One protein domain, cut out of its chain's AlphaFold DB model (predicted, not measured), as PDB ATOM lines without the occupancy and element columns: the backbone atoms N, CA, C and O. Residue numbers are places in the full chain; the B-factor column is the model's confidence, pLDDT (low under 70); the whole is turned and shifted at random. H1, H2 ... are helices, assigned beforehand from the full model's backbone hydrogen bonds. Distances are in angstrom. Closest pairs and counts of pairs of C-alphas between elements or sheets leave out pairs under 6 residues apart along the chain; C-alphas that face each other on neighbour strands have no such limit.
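Overview. This is residues 2 to 117 of the 309 residues of an uncharacterized protein of Komagataeibacter saccharivorans (UniProt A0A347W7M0). Two long helices, H2 and H3, fold back on each other as a hairpin with H3 in the middle of the domain; H5 crosses H3 on another side, and H6 folds back from the end of H5. The short H1 packs beside the first residues of H3, and the five-residue H4 lies beyond the first residues of H5. The printed part has 116 residues with six named helices, H1 to H6 in order along the chain, and no named strand: the class is all helix, with packing part aligned, part crossed. It is compact, with a radius of gyration of the C-alphas of 13.9 A, and spans 42 by 30 by 27 A.

Along the chain. H1 is residues 7 to 13, and its C-alpha 7 is at (-25.690, -2.365, -41.487). H2, residues 29 to 49, is the longest helix by residues and measures 30.1 A from first to last C-alpha, beginning at (-25.793, 22.647, -34.779). H3, residues 54 to 73, measures 28.1 A. H4 is residues 80 to 84. H5, residues 88 to 99, measures 16.6 A. H6, residues 103 to 113, measures 15.3 A, and its C-alpha 113 is at (-38.027, 15.701, -18.490).

Arrangement. H3 and H5 are the hub, each touching three other helices. H2 and H3 form a helical hairpin: they touch at a shallow tilt of 28 degrees, opposite ways, with the C-alphas of Tyr 40 and Leu 63 closest at 5.7 A. H1 touches H3 at residues 55 to 59 alone, at a steep tilt of 41 degrees, the same way; the closest C-alphas, of Leu 11 and Leu 56, are 6.9 A apart. H1 and H2 are close but not clearly touching, with the C-alphas of His 10 and Leu 43 closest at 7.5 A. H5 touches H3 about perpendicular, at 78 degrees, with the C-alphas of Phe 65 and Ile 95 closest at 4.5 A. H5 and H6 form a second helical hairpin, at a shallow tilt of 29 degrees, opposite ways; H5 touches H6 with residues 96 to 99 alone, and the closest C-alphas, of Ala 99 and Leu 106, are 4.6 A apart. H3 and H6 are near each other. H4 and H5 only just touch, with 3 pairs of C-alphas within 8 A, the closest being Val 80 and Arg 88 at 5.6 A. H2 and H5 are apart. In each of the six helices every O i to N i+4 pair is within hydrogen-bond range.

Size, cuts and confidence. The C-alphas of Thr 2 and Pro 117 are the two farthest apart, at 46.8 A. The printed part has no cut. The link from H1 to H2, residues 14 to 28, is long. The mean pLDDT of the printed part is 90.8, and residues 2 to 4 are under 70.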
ATOM      1  N   THR A   2     -28.817   4.326 -55.984       45.50
ATOM      2  CA  THR A   2     -28.008   4.716 -54.827       45.50
ATOM      3  C   THR A   2     -28.304   3.684 -53.751       45.50
ATOM      4  O   THR A   2     -29.444   3.554 -53.314       45.50
ATOM      5  N   GLU A   3     -27.320   2.843 -53.439       58.28
ATOM      6  CA  GLU A   3     -27.479   1.794 -52.434       58.28
ATOM      7  C   GLU A   3     -27.684   2.439 -51.063       58.28
ATOM      8  O   GLU A   3     -26.904   3.296 -50.640       58.28
ATOM      9  N   THR A   4     -28.757   2.046 -50.377       69.75
ATOM     10  CA  THR A   4     -28.945   2.359 -48.961       69.75
ATOM     11  C   THR A   4     -27.719   1.849 -48.194       69.75
ATOM     12  O   THR A   4     -27.319   0.705 -48.431       69.75
ATOM     13  N   PRO A   5     -27.103   2.649 -47.301       82.62
ATOM     14  CA  PRO A   5     -25.924   2.208 -46.563       82.62
ATOM     15  C   PRO A   5     -26.180   0.894 -45.813       82.62
ATOM     16  O   PRO A   5     -27.256   0.701 -45.245       82.62
ATOM     17  N   SER A   6     -25.196  -0.009 -45.812       89.06
ATOM     18  CA  SER A   6     -25.330  -1.312 -45.154       89.06
ATOM     19  C   SER A   6     -25.344  -1.192 -43.622       89.06
ATOM     20  O   SER A   6     -24.982  -0.158 -43.047       89.06
ATOM     21  N   ALA A   7     -25.738  -2.273 -42.945       91.56
ATOM     22  CA  ALA A   7     -25.690  -2.365 -41.487       91.56
ATOM     23  C   ALA A   7     -24.268  -2.137 -40.946       91.56
ATOM     24  O   ALA A   7     -24.078  -1.369 -40.002       91.56
ATOM     25  N   GLU A   8     -23.265  -2.743 -41.583       93.56
ATOM     26  CA  GLU A   8     -21.850  -2.608 -41.227       93.56
ATOM     27  C   GLU A   8     -21.392  -1.155 -41.362       93.56
ATOM     28  O   GLU A   8     -20.787  -0.607 -40.439       93.56
ATOM     29  N   TRP A   9     -21.770  -0.486 -42.459       93.88
ATOM     30  CA  TRP A   9     -21.450   0.926 -42.648       93.88
ATOM     31  C   TRP A   9     -22.004   1.783 -41.505       93.88
ATOM     32  O   TRP A   9     -21.298   2.643 -40.972       93.88
ATOM     33  N   HIS A  10     -23.252   1.543 -41.091       93.50
ATOM     34  CA  HIS A  10     -23.858   2.283 -39.988       93.50
ATOM     35  C   HIS A  10     -23.122   2.056 -38.665       93.50
ATOM     36  O   HIS A  10     -22.815   3.035 -37.982       93.50
ATOM     37  N   LEU A  11     -22.784   0.808 -38.333       95.25
ATOM     38  CA  LEU A  11     -22.036   0.473 -37.117       95.25
ATOM     39  C   LEU A  11     -20.643   1.106 -37.082       95.25
ATOM     40  O   LEU A  11     -20.152   1.449 -36.011       95.25
ATOM     41  N   GLU A  12     -20.021   1.314 -38.236       94.19
ATOM     42  CA  GLU A  12     -18.712   1.958 -38.315       94.19
ATOM     43  C   GLU A  12     -18.793   3.487 -38.293       94.19
ATOM     44  O   GLU A  12     -17.918   4.130 -37.719       94.19
ATOM     45  N   HIS A  13     -19.826   4.094 -38.885       92.94
ATOM     46  CA  HIS A  13     -19.811   5.530 -39.197       92.94
ATOM     47  C   HIS A  13     -20.834   6.360 -38.429       92.94
ATOM     48  O   HIS A  13     -20.675   7.583 -38.358       92.94
ATOM     49  N   SER A  14     -21.887   5.745 -37.884       94.81
ATOM     50  CA  SER A  14     -23.065   6.469 -37.386       94.81
ATOM     51  C   SER A  14     -23.077   6.758 -35.887       94.81
ATOM     52  O   SER A  14     -23.971   7.471 -35.447       94.81
ATOM     53  N   TRP A  15     -22.089   6.282 -35.127       96.44
ATOM     54  CA  TRP A  15     -21.941   6.591 -33.699       96.44
ATOM     55  C   TRP A  15     -21.813   8.105 -33.450       96.44
ATOM     56  O   TRP A  15     -20.943   8.727 -34.077       96.44
ATOM     57  N   PRO A  16     -22.675   8.718 -32.608       96.25
ATOM     58  CA  PRO A  16     -22.697  10.163 -32.361       96.25
ATOM     59  C   PRO A  16     -21.341  10.775 -32.003       96.25
ATOM     60  O   PRO A  16     -20.998  11.846 -32.501       96.25
ATOM     61  N   GLU A  17     -20.525  10.067 -31.232       93.25
ATOM     62  CA  GLU A  17     -19.198  10.482 -30.763       93.25
ATOM     63  C   GLU A  17     -18.239  10.816 -31.915       93.25
ATOM     64  O   GLU A  17     -17.261  11.538 -31.738       93.25
ATOM     65  N   ARG A  18     -18.515  10.323 -33.129       91.44
ATOM     66  CA  ARG A  18     -17.697  10.597 -34.319       91.44
ATOM     67  C   ARG A  18     -17.934  11.974 -34.932       91.44
ATOM     68  O   ARG A  18     -17.149  12.393 -35.778       91.44
ATOM     69  N   PHE A  19     -19.035  12.641 -34.598       90.38
ATOM     70  CA  PHE A  19     -19.441  13.881 -35.270       90.38
ATOM     71  C   PHE A  19     -20.181  14.879 -34.372       90.38
ATOM     72  O   PHE A  19     -20.558  15.952 -34.847       90.38
ATOM     73  N   VAL A  20     -20.380  14.555 -33.093       92.44
ATOM     74  CA  VAL A  20     -20.962  15.446 -32.092       92.44
ATOM     75  C   VAL A  20     -19.894  15.828 -31.075       92.44
ATOM     76  O   VAL A  20     -19.372  14.977 -30.365       92.44
ATOM     77  N   ASP A  21     -19.611  17.125 -30.984       90.31
ATOM     78  CA  ASP A  21     -18.758  17.703 -29.947       90.31
ATOM     79  C   ASP A  21     -19.563  18.732 -29.147       90.31
ATOM     80  O   ASP A  21     -19.775  19.863 -29.585       90.31
ATOM     81  N   TYR A  22     -20.020  18.323 -27.965       89.25
ATOM     82  CA  TYR A  22     -20.785  19.173 -27.049       89.25
ATOM     83  C   TYR A  22     -19.933  20.243 -26.351       89.25
ATOM     84  O   TYR A  22     -20.476  21.194 -25.793       89.25
ATOM     85  N   SER A  23     -18.604  20.123 -26.393       84.19
ATOM     86  CA  SER A  23     -17.687  21.087 -25.775       84.19
ATOM     87  C   SER A  23     -17.419  22.317 -26.652       84.19
ATOM     88  O   SER A  23     -16.817  23.297 -26.190       84.19
ATOM     89  N   CYS A  24     -17.855  22.271 -27.916       83.12
ATOM     90  CA  CYS A  24     -17.671  23.324 -28.901       83.12
ATOM     91  C   CYS A  24     -18.990  24.079 -29.157       83.12
ATOM     92  O   CYS A  24     -19.837  23.620 -29.924       83.12
ATOM     93  N   PRO A  25     -19.165  25.287 -28.601       74.75
ATOM     94  CA  PRO A  25     -20.359  26.107 -28.831       74.75
ATOM     95  C   PRO A  25     -20.389  26.734 -30.229       74.75
ATOM     96  O   PRO A  25     -21.404  27.272 -30.639       74.75
ATOM     97  N   TYR A  26     -19.295  26.655 -30.996       79.50
ATOM     98  CA  TYR A  26     -19.266  27.045 -32.413       79.50
ATOM     99  C   TYR A  26     -19.610  25.887 -33.347       79.50
ATOM    100  O   TYR A  26     -19.578  26.054 -34.572       79.50
ATOM    101  N   ALA A  27     -19.883  24.702 -32.794       82.38
ATOM    102  CA  ALA A  27     -20.251  23.555 -33.591       82.38
ATOM    103  C   ALA A  27     -21.490  23.879 -34.433       82.38
ATOM    104  O   ALA A  27     -22.432  24.542 -34.005       82.38
ATOM    105  N   ALA A  28     -21.469  23.406 -35.674       84.00
ATOM    106  CA  ALA A  28     -22.547  23.587 -36.629       84.00
ATOM    107  C   ALA A  28     -23.787  22.783 -36.203       84.00
ATOM    108  O   ALA A  28     -23.968  21.651 -36.659       84.00
ATOM    109  N   PHE A  29     -24.626  23.346 -35.328       88.69
ATOM    110  CA  PHE A  29     -25.793  22.647 -34.779       88.69
ATOM    111  C   PHE A  29     -26.722  22.111 -35.871       88.69
ATOM    112  O   PHE A  29     -27.251  21.009 -35.755       88.69
ATOM    113  N   ASP A  30     -26.868  22.850 -36.974       89.31
ATOM    114  CA  ASP A  30     -27.648  22.457 -38.143       89.31
ATOM    115  C   ASP A  30     -27.113  21.163 -38.768       89.31
ATOM    116  O   ASP A  30     -27.879  20.236 -39.028       89.31
ATOM    117  N   ARG A  31     -25.792  21.066 -38.961       89.25
ATOM    118  CA  ARG A  31     -25.149  19.872 -39.524       89.25
ATOM    119  C   ARG A  31     -25.270  18.690 -38.581       89.25
ATOM    120  O   ARG A  31     -25.595  17.595 -39.040       89.25
ATOM    121  N   ILE A  32     -25.040  18.907 -37.288       91.50
ATOM    122  CA  ILE A  32     -25.154  17.859 -36.271       91.50
ATOM    123  C   ILE A  32     -26.576  17.300 -36.260       91.50
ATOM    124  O   ILE A  32     -26.763  16.098 -36.435       91.50
ATOM    125  N   LEU A  33     -27.587  18.161 -36.135       92.31
ATOM    126  CA  LEU A  33     -28.979  17.730 -36.074       92.31
ATOM    127  C   LEU A  33     -29.439  17.052 -37.361       92.31
ATOM    128  O   LEU A  33     -30.127  16.037 -37.293       92.31
ATOM    129  N   HIS A  34     -29.072  17.580 -38.531       90.50
ATOM    130  CA  HIS A  34     -29.411  16.932 -39.796       90.50
ATOM    131  C   HIS A  34     -28.742  15.567 -39.936       90.50
ATOM    132  O   HIS A  34     -29.393  14.632 -40.398       90.50
ATOM    133  N   THR A  35     -27.493  15.431 -39.490       92.06
ATOM    134  CA  THR A  35     -26.766  14.157 -39.516       92.06
ATOM    135  C   THR A  35     -27.394  13.147 -38.559       92.06
ATOM    136  O   THR A  35     -27.681  12.026 -38.973       92.06
ATOM    137  N   LEU A  36     -27.677  13.545 -37.312       95.44
ATOM    138  CA  LEU A  36     -28.370  12.714 -36.322       95.44
ATOM    139  C   LEU A  36     -29.736  12.263 -36.843       95.44
ATOM    140  O   LEU A  36     -30.037  11.074 -36.835       95.44
ATOM    141  N   LEU A  37     -30.537  13.199 -37.356       94.06
ATOM    142  CA  LEU A  37     -31.875  12.917 -37.863       94.06
ATOM    143  C   LEU A  37     -31.856  11.975 -39.073       94.06
ATOM    144  O   LEU A  37     -32.640  11.029 -39.124       94.06
ATOM    145  N   ALA A  38     -30.976  12.227 -40.046       90.69
ATOM    146  CA  ALA A  38     -30.858  11.391 -41.237       90.69
ATOM    147  C   ALA A  38     -30.409   9.971 -40.872       90.69
ATOM    148  O   ALA A  38     -31.044   9.004 -41.288       90.69
ATOM    149  N   ARG A  39     -29.368   9.839 -40.039       94.25
ATOM    150  CA  ARG A  39     -28.858   8.537 -39.587       94.25
ATOM    151  C   ARG A  39     -29.885   7.779 -38.758       94.25
ATOM    152  O   ARG A  39     -30.063   6.588 -38.979       94.25
ATOM    153  N   TYR A  40     -30.594   8.465 -37.862       95.56
ATOM    154  CA  TYR A  40     -31.664   7.866 -37.067       95.56
ATOM    155  C   TYR A  40     -32.771   7.284 -37.953       95.56
ATOM    156  O   TYR A  40     -33.154   6.131 -37.776       95.56
ATOM    157  N   ARG A  41     -33.261   8.059 -38.931       93.12
ATOM    158  CA  ARG A  41     -34.324   7.621 -39.849       93.12
ATOM    159  C   ARG A  41     -33.884   6.440 -40.711       93.12
ATOM    160  O   ARG A  41     -34.585   5.436 -40.734       93.12
ATOM    161  N   LEU A  42     -32.708   6.531 -41.337       91.69
ATOM    162  CA  LEU A  42     -32.157   5.443 -42.151       91.69
ATOM    163  C   LEU A  42     -32.008   4.154 -41.340       91.69
ATOM    164  O   LEU A  42     -32.420   3.090 -41.791       91.69
ATOM    165  N   LEU A  43     -31.479   4.252 -40.119       92.44
ATOM    166  CA  LEU A  43     -31.274   3.090 -39.266       92.44
ATOM    167  C   LEU A  43     -32.592   2.503 -38.747       92.44
ATOM    168  O   LEU A  43     -32.740   1.286 -38.685       92.44
ATOM    169  N   ARG A  44     -33.572   3.347 -38.402       92.00
ATOM    170  CA  ARG A  44     -34.930   2.909 -38.045       92.00
ATOM    171  C   ARG A  44     -35.568   2.121 -39.191       92.00
ATOM    172  O   ARG A  44     -36.134   1.054 -38.951       92.00
ATOM    173  N   ASP A  45     -35.476   2.638 -40.412       90.56
ATOM    174  CA  ASP A  45     -36.070   2.012 -41.593       90.56
ATOM    175  C   ASP A  45     -35.339   0.700 -41.935       90.56
ATOM    176  O   ASP A  45     -35.986  -0.319 -42.183       90.56
ATOM    177  N   LEU A  46     -34.005   0.680 -41.814       90.88
ATOM    178  CA  LEU A  46     -33.181  -0.521 -41.969       90.88
ATOM    179  C   LEU A  46     -33.576  -1.616 -40.966       90.88
ATOM    180  O   LEU A  46     -33.891  -2.728 -41.386       90.88
ATOM    181  N   ILE A  47     -33.644  -1.300 -39.666       92.69
ATOM    182  CA  ILE A  47     -34.057  -2.244 -38.610       92.69
ATOM    183  C   ILE A  47     -35.477  -2.763 -38.859       92.69
ATOM    184  O   ILE A  47     -35.750  -3.929 -38.601       92.69
ATOM    185  N   SER A  48     -36.377  -1.926 -39.383       89.62
ATOM    186  CA  SER A  48     -37.753  -2.336 -39.697       89.62
ATOM    187  C   SER A  48     -37.828  -3.310 -40.882       89.62
ATOM    188  O   SER A  48     -38.791  -4.066 -40.992       89.62
ATOM    189  N   SER A  49     -36.827  -3.292 -41.769       87.94
ATOM    190  CA  SER A  49     -36.754  -4.137 -42.969       87.94
ATOM    191  C   SER A  49     -36.027  -5.471 -42.766       87.94
ATOM    192  O   SER A  49     -36.054  -6.323 -43.654       87.94
ATOM    193  N   MET A  50     -35.376  -5.670 -41.617       89.38
ATOM    194  CA  MET A  50     -34.521  -6.829 -41.361       89.38
ATOM    195  C   MET A  50     -34.742  -7.425 -39.969       89.38
ATOM    196  O   MET A  50     -35.455  -6.870 -39.137       89.38
ATOM    197  N   SER A  51     -34.119  -8.576 -39.699       85.88
ATOM    198  CA  SER A  51     -34.126  -9.136 -38.346       85.88
ATOM    199  C   SER A  51     -33.380  -8.189 -37.397       85.88
ATOM    200  O   SER A  51     -32.237  -7.836 -37.699       85.88
ATOM    201  N   PRO A  52     -33.975  -7.787 -36.260       82.44
ATOM    202  CA  PRO A  52     -33.342  -6.864 -35.330       82.44
ATOM    203  C   PRO A  52     -32.014  -7.427 -34.816       82.44
ATOM    204  O   PRO A  52     -31.960  -8.531 -34.277       82.44
ATOM    205  N   GLN A  53     -30.946  -6.650 -34.988       92.62
ATOM    206  CA  GLN A  53     -29.622  -6.946 -34.451       92.62
ATOM    207  C   GLN A  53     -29.326  -5.988 -33.299       92.62
ATOM    208  O   GLN A  53     -29.472  -4.773 -33.452       92.62
ATOM    209  N   GLU A  54     -28.873  -6.528 -32.169       94.88
ATOM    210  CA  GLU A  54     -28.618  -5.753 -30.947       94.88
ATOM    211  C   GLU A  54     -27.704  -4.530 -31.178       94.88
ATOM    212  O   GLU A  54     -28.083  -3.432 -30.769       94.88
ATOM    213  N   PRO A  55     -26.578  -4.626 -31.923       96.31
ATOM    214  CA  PRO A  55     -25.721  -3.463 -32.167       96.31
ATOM    215  C   PRO A  55     -26.428  -2.318 -32.909       96.31
ATOM    216  O   PRO A  55     -26.185  -1.147 -32.618       96.31
ATOM    217  N   LEU A  56     -27.332  -2.636 -33.844       95.94
ATOM    218  CA  LEU A  56     -28.102  -1.630 -34.583       95.94
ATOM    219  C   LEU A  56     -29.168  -0.983 -33.690       95.94
ATOM    220  O   LEU A  56     -29.407   0.219 -33.794       95.94
ATOM    221  N   ILE A  57     -29.787  -1.755 -32.790       96.50
ATOM    222  CA  ILE A  57     -30.744  -1.232 -31.804       96.50
ATOM    223  C   ILE A  57     -30.056  -0.241 -30.863       96.50
ATOM    224  O   ILE A  57     -30.576   0.858 -30.660       96.50
ATOM    225  N   LEU A  58     -28.884  -0.600 -30.331       97.12
ATOM    226  CA  LEU A  58     -28.094   0.272 -29.459       97.12
ATOM    227  C   LEU A  58     -27.709   1.565 -30.183       97.12
ATOM    228  O   LEU A  58     -27.955   2.656 -29.670       97.12
ATOM    229  N   LEU A  59     -27.217   1.458 -31.418       97.81
ATOM    230  CA  LEU A  59     -26.879   2.615 -32.242       97.81
ATOM    231  C   LEU A  59     -28.099   3.511 -32.531       97.81
ATOM    232  O   LEU A  59     -27.997   4.736 -32.457       97.81
ATOM    233  N   ARG A  60     -29.273   2.936 -32.824       97.31
ATOM    234  CA  ARG A  60     -30.521   3.699 -33.021       97.31
ATOM    235  C   ARG A  60     -30.909   4.454 -31.754       97.31
ATOM    236  O   ARG A  60     -31.291   5.621 -31.834       97.31
ATOM    237  N   ASN A  61     -30.831   3.792 -30.606       98.06
ATOM    238  CA  ASN A  61     -31.168   4.389 -29.319       98.06
ATOM    239  C   ASN A  61     -30.189   5.528 -28.970       98.06
ATOM    240  O   ASN A  61     -30.639   6.608 -28.589       98.06
ATOM    241  N   SER A  62     -28.889   5.337 -29.217       98.19
ATOM    242  CA  SER A  62     -27.857   6.373 -29.078       98.19
ATOM    243  C   SER A  62     -28.126   7.578 -29.987       98.19
ATOM    244  O   SER A  62     -28.194   8.715 -29.519       98.19
ATOM    245  N   LEU A  63     -28.416   7.358 -31.274       98.06
ATOM    246  CA  LEU A  63     -28.793   8.430 -32.203       98.06
ATOM    247  C   LEU A  63     -30.039   9.205 -31.737       98.06
ATOM    248  O   LEU A  63     -30.063  10.434 -31.834       98.06
ATOM    249  N   ALA A  64     -31.057   8.512 -31.215       97.81
ATOM    250  CA  ALA A  64     -32.258   9.145 -30.666       97.81
ATOM    251  C   ALA A  64     -31.930  10.030 -29.457       97.81
ATOM    252  O   ALA A  64     -32.372  11.181 -29.389       97.81
ATOM    253  N   PHE A  65     -31.133   9.502 -28.522       97.94
ATOM    254  CA  PHE A  65     -30.707  10.224 -27.329       97.94
ATOM    255  C   PHE A  65     -29.885  11.462 -27.687       97.94
ATOM    256  O   PHE A  65     -30.198  12.558 -27.226       97.94
ATOM    257  N   HIS A  66     -28.902  11.340 -28.579       97.44
ATOM    258  CA  HIS A  66     -28.092  12.478 -29.002       97.44
ATOM    259  C   HIS A  66     -28.887  13.513 -29.798       97.44
ATOM    260  O   HIS A  66     -28.605  14.708 -29.694       97.44
ATOM    261  N   LEU A  67     -29.909  13.113 -30.560       96.81
ATOM    262  CA  LEU A  67     -30.825  14.061 -31.201       96.81
ATOM    263  C   LEU A  67     -31.608  14.877 -30.162       96.81
ATOM    264  O   LEU A  67     -31.685  16.101 -30.278       96.81
ATOM    265  N   TYR A  68     -32.119  14.214 -29.125       96.06
ATOM    266  CA  TYR A  68     -32.784  14.859 -27.993       96.06
ATOM    267  C   TYR A  68     -31.838  15.784 -27.212       96.06
ATOM    268  O   TYR A  68     -32.132  16.968 -27.040       96.06
ATOM    269  N   LYS A  69     -30.666  15.278 -26.815       95.81
ATOM    270  CA  LYS A  69     -29.637  16.026 -26.083       95.81
ATOM    271  C   LYS A  69     -29.169  17.247 -26.863       95.81
ATOM    272  O   LYS A  69     -29.074  18.319 -26.286       95.81
ATOM    273  N   THR A  70     -28.957  17.124 -28.175       95.38
ATOM    274  CA  THR A  70     -28.560  18.254 -29.034       95.38
ATOM    275  C   THR A  70     -29.666  19.299 -29.146       95.38
ATOM    276  O   THR A  70     -29.371  20.490 -29.107       95.38
ATOM    277  N   ALA A  71     -30.933  18.890 -29.255       94.81
ATOM    278  CA  ALA A  71     -32.044  19.837 -29.261       94.81
ATOM    279  C   ALA A  71     -32.080  20.655 -27.957       94.81
ATOM    280  O   ALA A  71     -32.144  21.879 -28.013       94.81
ATOM    281  N   HIS A  72     -31.923  20.000 -26.805       93.50
ATOM    282  CA  HIS A  72     -31.810  20.670 -25.505       93.50
ATOM    283  C   HIS A  72     -30.564  21.556 -25.386       93.50
ATOM    284  O   HIS A  72     -30.651  22.677 -24.891       93.50
ATOM    285  N   TRP A  73     -29.423  21.099 -25.908       94.12
ATOM    286  CA  TRP A  73     -28.159  21.840 -25.878       94.12
ATOM    287  C   TRP A  73     -28.280  23.237 -26.496       94.12
ATOM    288  O   TRP A  73     -27.708  24.193 -25.984       94.12
ATOM    289  N   TRP A  74     -29.063  23.342 -27.573       94.00
ATOM    290  CA  TRP A  74     -29.262  24.560 -28.363       94.00
ATOM    291  C   TRP A  74     -30.629  25.232 -28.144       94.00
ATOM    292  O   TRP A  74     -30.957  26.185 -28.846       94.00
ATOM    293  N   GLY A  75     -31.462  24.731 -27.225       94.31
ATOM    294  CA  GLY A  75     -32.801  25.283 -26.974       94.31
ATOM    295  C   GLY A  75     -33.787  25.100 -28.137       94.31
ATOM    296  O   GLY A  75     -34.722  25.884 -28.298       94.31
ATOM    297  N   ILE A  76     -33.579  24.085 -28.978       95.44
ATOM    298  CA  ILE A  76     -34.382  23.800 -30.172       95.44
ATOM    299  C   ILE A  76     -35.625  23.003 -29.788       95.44
ATOM    300  O   ILE A  76     -35.545  21.950 -29.155       95.44
ATOM    301  N   GLN A  77     -36.790  23.461 -30.241       93.06
ATOM    302  CA  GLN A  77     -38.031  22.714 -30.093       93.06
ATOM    303  C   GLN A  77     -38.083  21.572 -31.104       93.06
ATOM    304  O   GLN A  77     -38.152  21.786 -32.315       93.06
ATOM    305  N   LEU A  78     -38.065  20.344 -30.588       90.19
ATOM    306  CA  LEU A  78     -38.206  19.134 -31.383       90.19
ATOM    307  C   LEU A  78     -39.665  18.664 -31.371       90.19
ATOM    308  O   LEU A  78     -40.129  18.080 -30.389       90.19
ATOM    309  N   ASP A  79     -40.378  18.879 -32.477       87.81
ATOM    310  CA  ASP A  79     -41.646  18.189 -32.711       87.81
ATOM    311  C   ASP A  79     -41.347  16.769 -33.192       87.81
ATOM    312  O   ASP A  79     -40.878  16.573 -34.312       87.81
ATOM    313  N   VAL A  80     -41.574  15.770 -32.336       86.12
ATOM    314  CA  VAL A  80     -41.225  14.383 -32.662       86.12
ATOM    315  C   VAL A  80     -42.011  13.878 -33.868       86.12
ATOM    316  O   VAL A  80     -41.441  13.220 -34.734       86.12
ATOM    317  N   GLN A  81     -43.300  14.193 -33.962       86.00
ATOM    318  CA  GLN A  81     -44.119  13.645 -35.033       86.00
ATOM    319  C   GLN A  81     -43.725  14.263 -36.373       86.00
ATOM    320  O   GLN A  81     -43.403  13.527 -37.306       86.00
ATOM    321  N   ASP A  82     -43.643  15.589 -36.437       83.44
ATOM    322  CA  ASP A  82     -43.350  16.296 -37.686       83.44
ATOM    323  C   ASP A  82     -41.867  16.207 -38.078       83.44
ATOM    324  O   ASP A  82     -41.520  16.112 -39.258       83.44
ATOM    325  N   THR A  83     -40.963  16.206 -37.094       84.50
ATOM    326  CA  THR A  83     -39.514  16.203 -37.350       84.50
ATOM    327  C   THR A  83     -38.954  14.799 -37.467       84.50
ATOM    328  O   THR A  83     -38.067  14.585 -38.283       84.50
ATOM    329  N   ILE A  84     -39.423  13.820 -36.692       86.69
ATOM    330  CA  ILE A  84     -38.873  12.453 -36.715       86.69
ATOM    331  C   ILE A  84     -39.691  11.548 -37.639       86.69
ATOM    332  O   ILE A  84     -39.113  10.689 -38.311       86.69
ATOM    333  N   GLY A  85     -41.001  11.783 -37.752       87.31
ATOM    334  CA  GLY A  85     -41.916  10.908 -38.486       87.31
ATOM    335  C   GLY A  85     -42.238   9.636 -37.704       87.31
ATOM    336  O   GLY A  85     -42.363   8.565 -38.288       87.31
ATOM    337  N   GLU A  86     -42.284   9.726 -36.375       90.31
ATOM    338  CA  GLU A  86     -42.560   8.606 -35.478       90.31
ATOM    339  C   GLU A  86     -43.479   9.050 -34.334       90.31
ATOM    340  O   GLU A  86     -43.544  10.230 -33.981       90.31
ATOM    341  N   LYS A  87     -44.200   8.099 -33.728       92.75
ATOM    342  CA  LYS A  87     -44.988   8.379 -32.527       92.75
ATOM    343  C   LYS A  87     -44.065   8.812 -31.390       92.75
ATOM    344  O   LYS A  87     -43.062   8.160 -31.104       92.75
ATOM    345  N   ARG A  88     -44.472   9.863 -30.671       92.62
ATOM    346  CA  ARG A  88     -43.707  10.430 -29.551       92.62
ATOM    347  C   ARG A  88     -43.251   9.368 -28.549       92.62
ATOM    348  O   ARG A  88     -42.082   9.334 -28.198       92.62
ATOM    349  N   TRP A  89     -44.142   8.481 -28.111       94.12
ATOM    350  CA  TRP A  89     -43.802   7.459 -27.116       94.12
ATOM    351  C   TRP A  89     -42.741   6.461 -27.606       94.12
ATOM    352  O   TRP A  89     -41.925   6.022 -26.801       94.12
ATOM    353  N   THR A  90     -42.706   6.134 -28.902       95.06
ATOM    354  CA  THR A  90     -41.722   5.196 -29.464       95.06
ATOM    355  C   THR A  90     -40.335   5.829 -29.457       95.06
ATOM    356  O   THR A  90     -39.403   5.259 -28.894       95.06
ATOM    357  N   PHE A  91     -40.227   7.073 -29.929       95.94
ATOM    358  CA  PHE A  91     -38.985   7.843 -29.860       95.94
ATOM    359  C   PHE A  91     -38.484   8.008 -28.416       95.94
ATOM    360  O   PHE A  91     -37.312   7.781 -28.125       95.94
ATOM    361  N   LEU A  92     -39.385   8.330 -27.477       95.19
ATOM    362  CA  LEU A  92     -39.033   8.458 -26.061       95.19
ATOM    363  C   LEU A  92     -38.587   7.127 -25.442       95.19
ATOM    364  O   LEU A  92     -37.772   7.146 -24.521       95.19
ATOM    365  N   SER A  93     -39.086   5.990 -25.936       96.62
ATOM    366  CA  SER A  93     -38.626   4.673 -25.492       96.62
ATOM    367  C   SER A  93     -37.180   4.412 -25.916       96.62
ATOM    368  O   SER A  93     -36.390   3.969 -25.092       96.62
ATOM    369  N   HIS A  94     -36.798   4.798 -27.139       97.31
ATOM    370  CA  HIS A  94     -35.421   4.673 -27.629       97.31
ATOM    371  C   HIS A  94     -34.449   5.521 -26.801       97.31
ATOM    372  O   HIS A  94     -33.411   5.022 -26.375       97.31
ATOM    373  N   ILE A  95     -34.821   6.775 -26.515       97.50
ATOM    374  CA  ILE A  95     -34.029   7.681 -25.668       97.50
ATOM    375  C   ILE A  95     -33.829   7.075 -24.276       97.50
ATOM    376  O   ILE A  95     -32.711   7.053 -23.769       97.50
ATOM    377  N   ARG A  96     -34.903   6.560 -23.661       97.06
ATOM    378  CA  ARG A  96     -34.836   5.950 -22.329       97.06
ATOM    379  C   ARG A  96     -33.982   4.684 -22.325       97.06
ATOM    380  O   ARG A  96     -33.198   4.502 -21.406       97.06
ATOM    381  N   SER A  97     -34.110   3.829 -23.340       97.25
ATOM    382  CA  SER A  97     -33.297   2.615 -23.462       97.25
ATOM    383  C   SER A  97     -31.802   2.918 -23.543       97.25
ATOM    384  O   SER A  97     -31.027   2.189 -22.940       97.25
ATOM    385  N   HIS A  98     -31.405   3.987 -24.240       97.62
ATOM    386  CA  HIS A  98     -30.011   4.444 -24.259       97.62
ATOM    387  C   HIS A  98     -29.577   4.996 -22.902       97.62
ATOM    388  O   HIS A  98     -28.592   4.532 -22.337       97.62
ATOM    389  N   ALA A  99     -30.358   5.918 -22.335       96.12
ATOM    390  CA  ALA A  99     -30.020   6.568 -21.074       96.12
ATOM    391  C   ALA A  99     -29.874   5.570 -19.912       96.12
ATOM    392  O   ALA A  99     -29.059   5.772 -19.031       96.12
ATOM    393  N   LEU A 100     -30.598   4.445 -19.914       95.94
ATOM    394  CA  LEU A 100     -30.433   3.400 -18.893       95.94
ATOM    395  C   LEU A 100     -29.057   2.705 -18.911       95.94
ATOM    396  O   LEU A 100     -28.747   1.977 -17.969       95.94
ATOM    397  N   THR A 101     -28.252   2.894 -19.959       93.94
ATOM    398  CA  THR A 101     -26.901   2.320 -20.065       93.94
ATOM    399  C   THR A 101     -25.809   3.210 -19.467       93.94
ATOM    400  O   THR A 101     -24.719   2.709 -19.198       93.94
ATOM    401  N   ASP A 102     -26.106   4.487 -19.205       93.31
ATOM    402  CA  ASP A 102     -25.160   5.480 -18.694       93.31
ATOM    403  C   ASP A 102     -25.827   6.351 -17.612       93.31
ATOM    404  O   ASP A 102     -26.855   6.994 -17.833       93.31
ATOM    405  N   ALA A 103     -25.249   6.363 -16.410       90.31
ATOM    406  CA  ALA A 103     -25.840   7.049 -15.264       90.31
ATOM    407  C   ALA A 103     -25.933   8.574 -15.454       90.31
ATOM    408  O   ALA A 103     -26.927   9.174 -15.037       90.31
ATOM    409  N   ASP A 104     -24.945   9.199 -16.097       89.62
ATOM    410  CA  ASP A 104     -24.920  10.649 -16.309       89.62
ATOM    411  C   ASP A 104     -25.983  11.056 -17.337       89.62
ATOM    412  O   ASP A 104     -26.683  12.065 -17.190       89.62
ATOM    413  N   GLU A 105     -26.169  10.234 -18.366       92.81
ATOM    414  CA  GLU A 105     -27.198  10.436 -19.380       92.81
ATOM    415  C   GLU A 105     -28.613  10.180 -18.861       92.81
ATOM    416  O   GLU A 105     -29.546  10.899 -19.242       92.81
ATOM    417  N   LEU A 106     -28.780   9.220 -17.947       92.12
ATOM    418  CA  LEU A 106     -30.034   9.020 -17.223       92.12
ATOM    419  C   LEU A 106     -30.390  10.236 -16.371       92.12
ATOM    420  O   LEU A 106     -31.526  10.709 -16.428       92.12
ATOM    421  N   VAL A 107     -29.423  10.781 -15.629       90.12
ATOM    422  CA  VAL A 107     -29.619  11.998 -14.833       90.12
ATOM    423  C   VAL A 107     -29.997  13.177 -15.732       90.12
ATOM    424  O   VAL A 107     -30.958  13.891 -15.435       90.12
ATOM    425  N   PHE A 108     -29.305  13.355 -16.862       91.69
ATOM    426  CA  PHE A 108     -29.649  14.375 -17.854       91.69
ATOM    427  C   PHE A 108     -31.093  14.223 -18.354       91.69
ATOM    428  O   PHE A 108     -31.854  15.195 -18.374       91.69
ATOM    429  N   LEU A 109     -31.494  13.007 -18.740       92.94
ATOM    430  CA  LEU A 109     -32.842  12.726 -19.230       92.94
ATOM    431  C   LEU A 109     -33.904  13.018 -18.163       92.94
ATOM    432  O   LEU A 109     -34.910  13.666 -18.450       92.94
ATOM    433  N   ASN A 110     -33.673  12.565 -16.932       90.12
ATOM    434  CA  ASN A 110     -34.608  12.729 -15.826       90.12
ATOM    435  C   ASN A 110     -34.801  14.202 -15.455       90.12
ATOM    436  O   ASN A 110     -35.941  14.633 -15.274       90.12
ATOM    437  N   ALA A 111     -33.717  14.981 -15.404       88.12
ATOM    438  CA  ALA A 111     -33.769  16.407 -15.100       88.12
ATOM    439  C   ALA A 111     -34.453  17.209 -16.222       88.12
ATOM    440  O   ALA A 111     -35.386  17.969 -15.956       88.12
ATOM    441  N   THR A 112     -34.087  16.978 -17.489       90.06
ATOM    442  CA  THR A 112     -34.706  17.675 -18.637       90.06
ATOM    443  C   THR A 112     -36.184  17.330 -18.838       90.06
ATOM    444  O   THR A 112     -36.947  18.153 -19.352       90.06
ATOM    445  N   ARG A 113     -36.623  16.139 -18.410       88.50
ATOM    446  CA  ARG A 113     -38.027  15.701 -18.490       88.50
ATOM    447  C   ARG A 113     -38.823  15.874 -17.203       88.50
ATOM    448  O   ARG A 113     -40.039  15.692 -17.239       88.50
ATOM    449  N   ARG A 114     -38.169  16.241 -16.099       84.62
ATOM    450  CA  ARG A 114     -38.772  16.375 -14.764       84.62
ATOM    451  C   ARG A 114     -39.437  15.079 -14.273       84.62
ATOM    452  O   ARG A 114     -40.451  15.132 -13.583       84.62
ATOM    453  N   GLU A 115     -38.892  13.922 -14.656       82.94
ATOM    454  CA  GLU A 115     -39.425  12.605 -14.261       82.94
ATOM    455  C   GLU A 115     -38.946  12.201 -12.863       82.94
ATOM    456  O   GLU A 115     -39.740  11.749 -12.044       82.94
ATOM    457  N   GLU A 116     -37.668  12.447 -12.572       82.12
ATOM    458  CA  GLU A 116     -37.056  12.262 -11.253       82.12
ATOM    459  C   GLU A 116     -36.258  13.530 -10.929       82.12
ATOM    460  O   GLU A 116     -35.072  13.623 -11.255       82.12
ATOM    461  N   PRO A 117     -36.919  14.574 -10.397       71.94
ATOM    462  CA  PRO A 117     -36.269  15.854 -10.168       71.94
ATOM    463  C   PRO A 117     -35.152  15.718  -9.130       71.94
ATOM    464  O   PRO A 117     -35.313  15.063  -8.100       71.94
TER     465      PRO A 117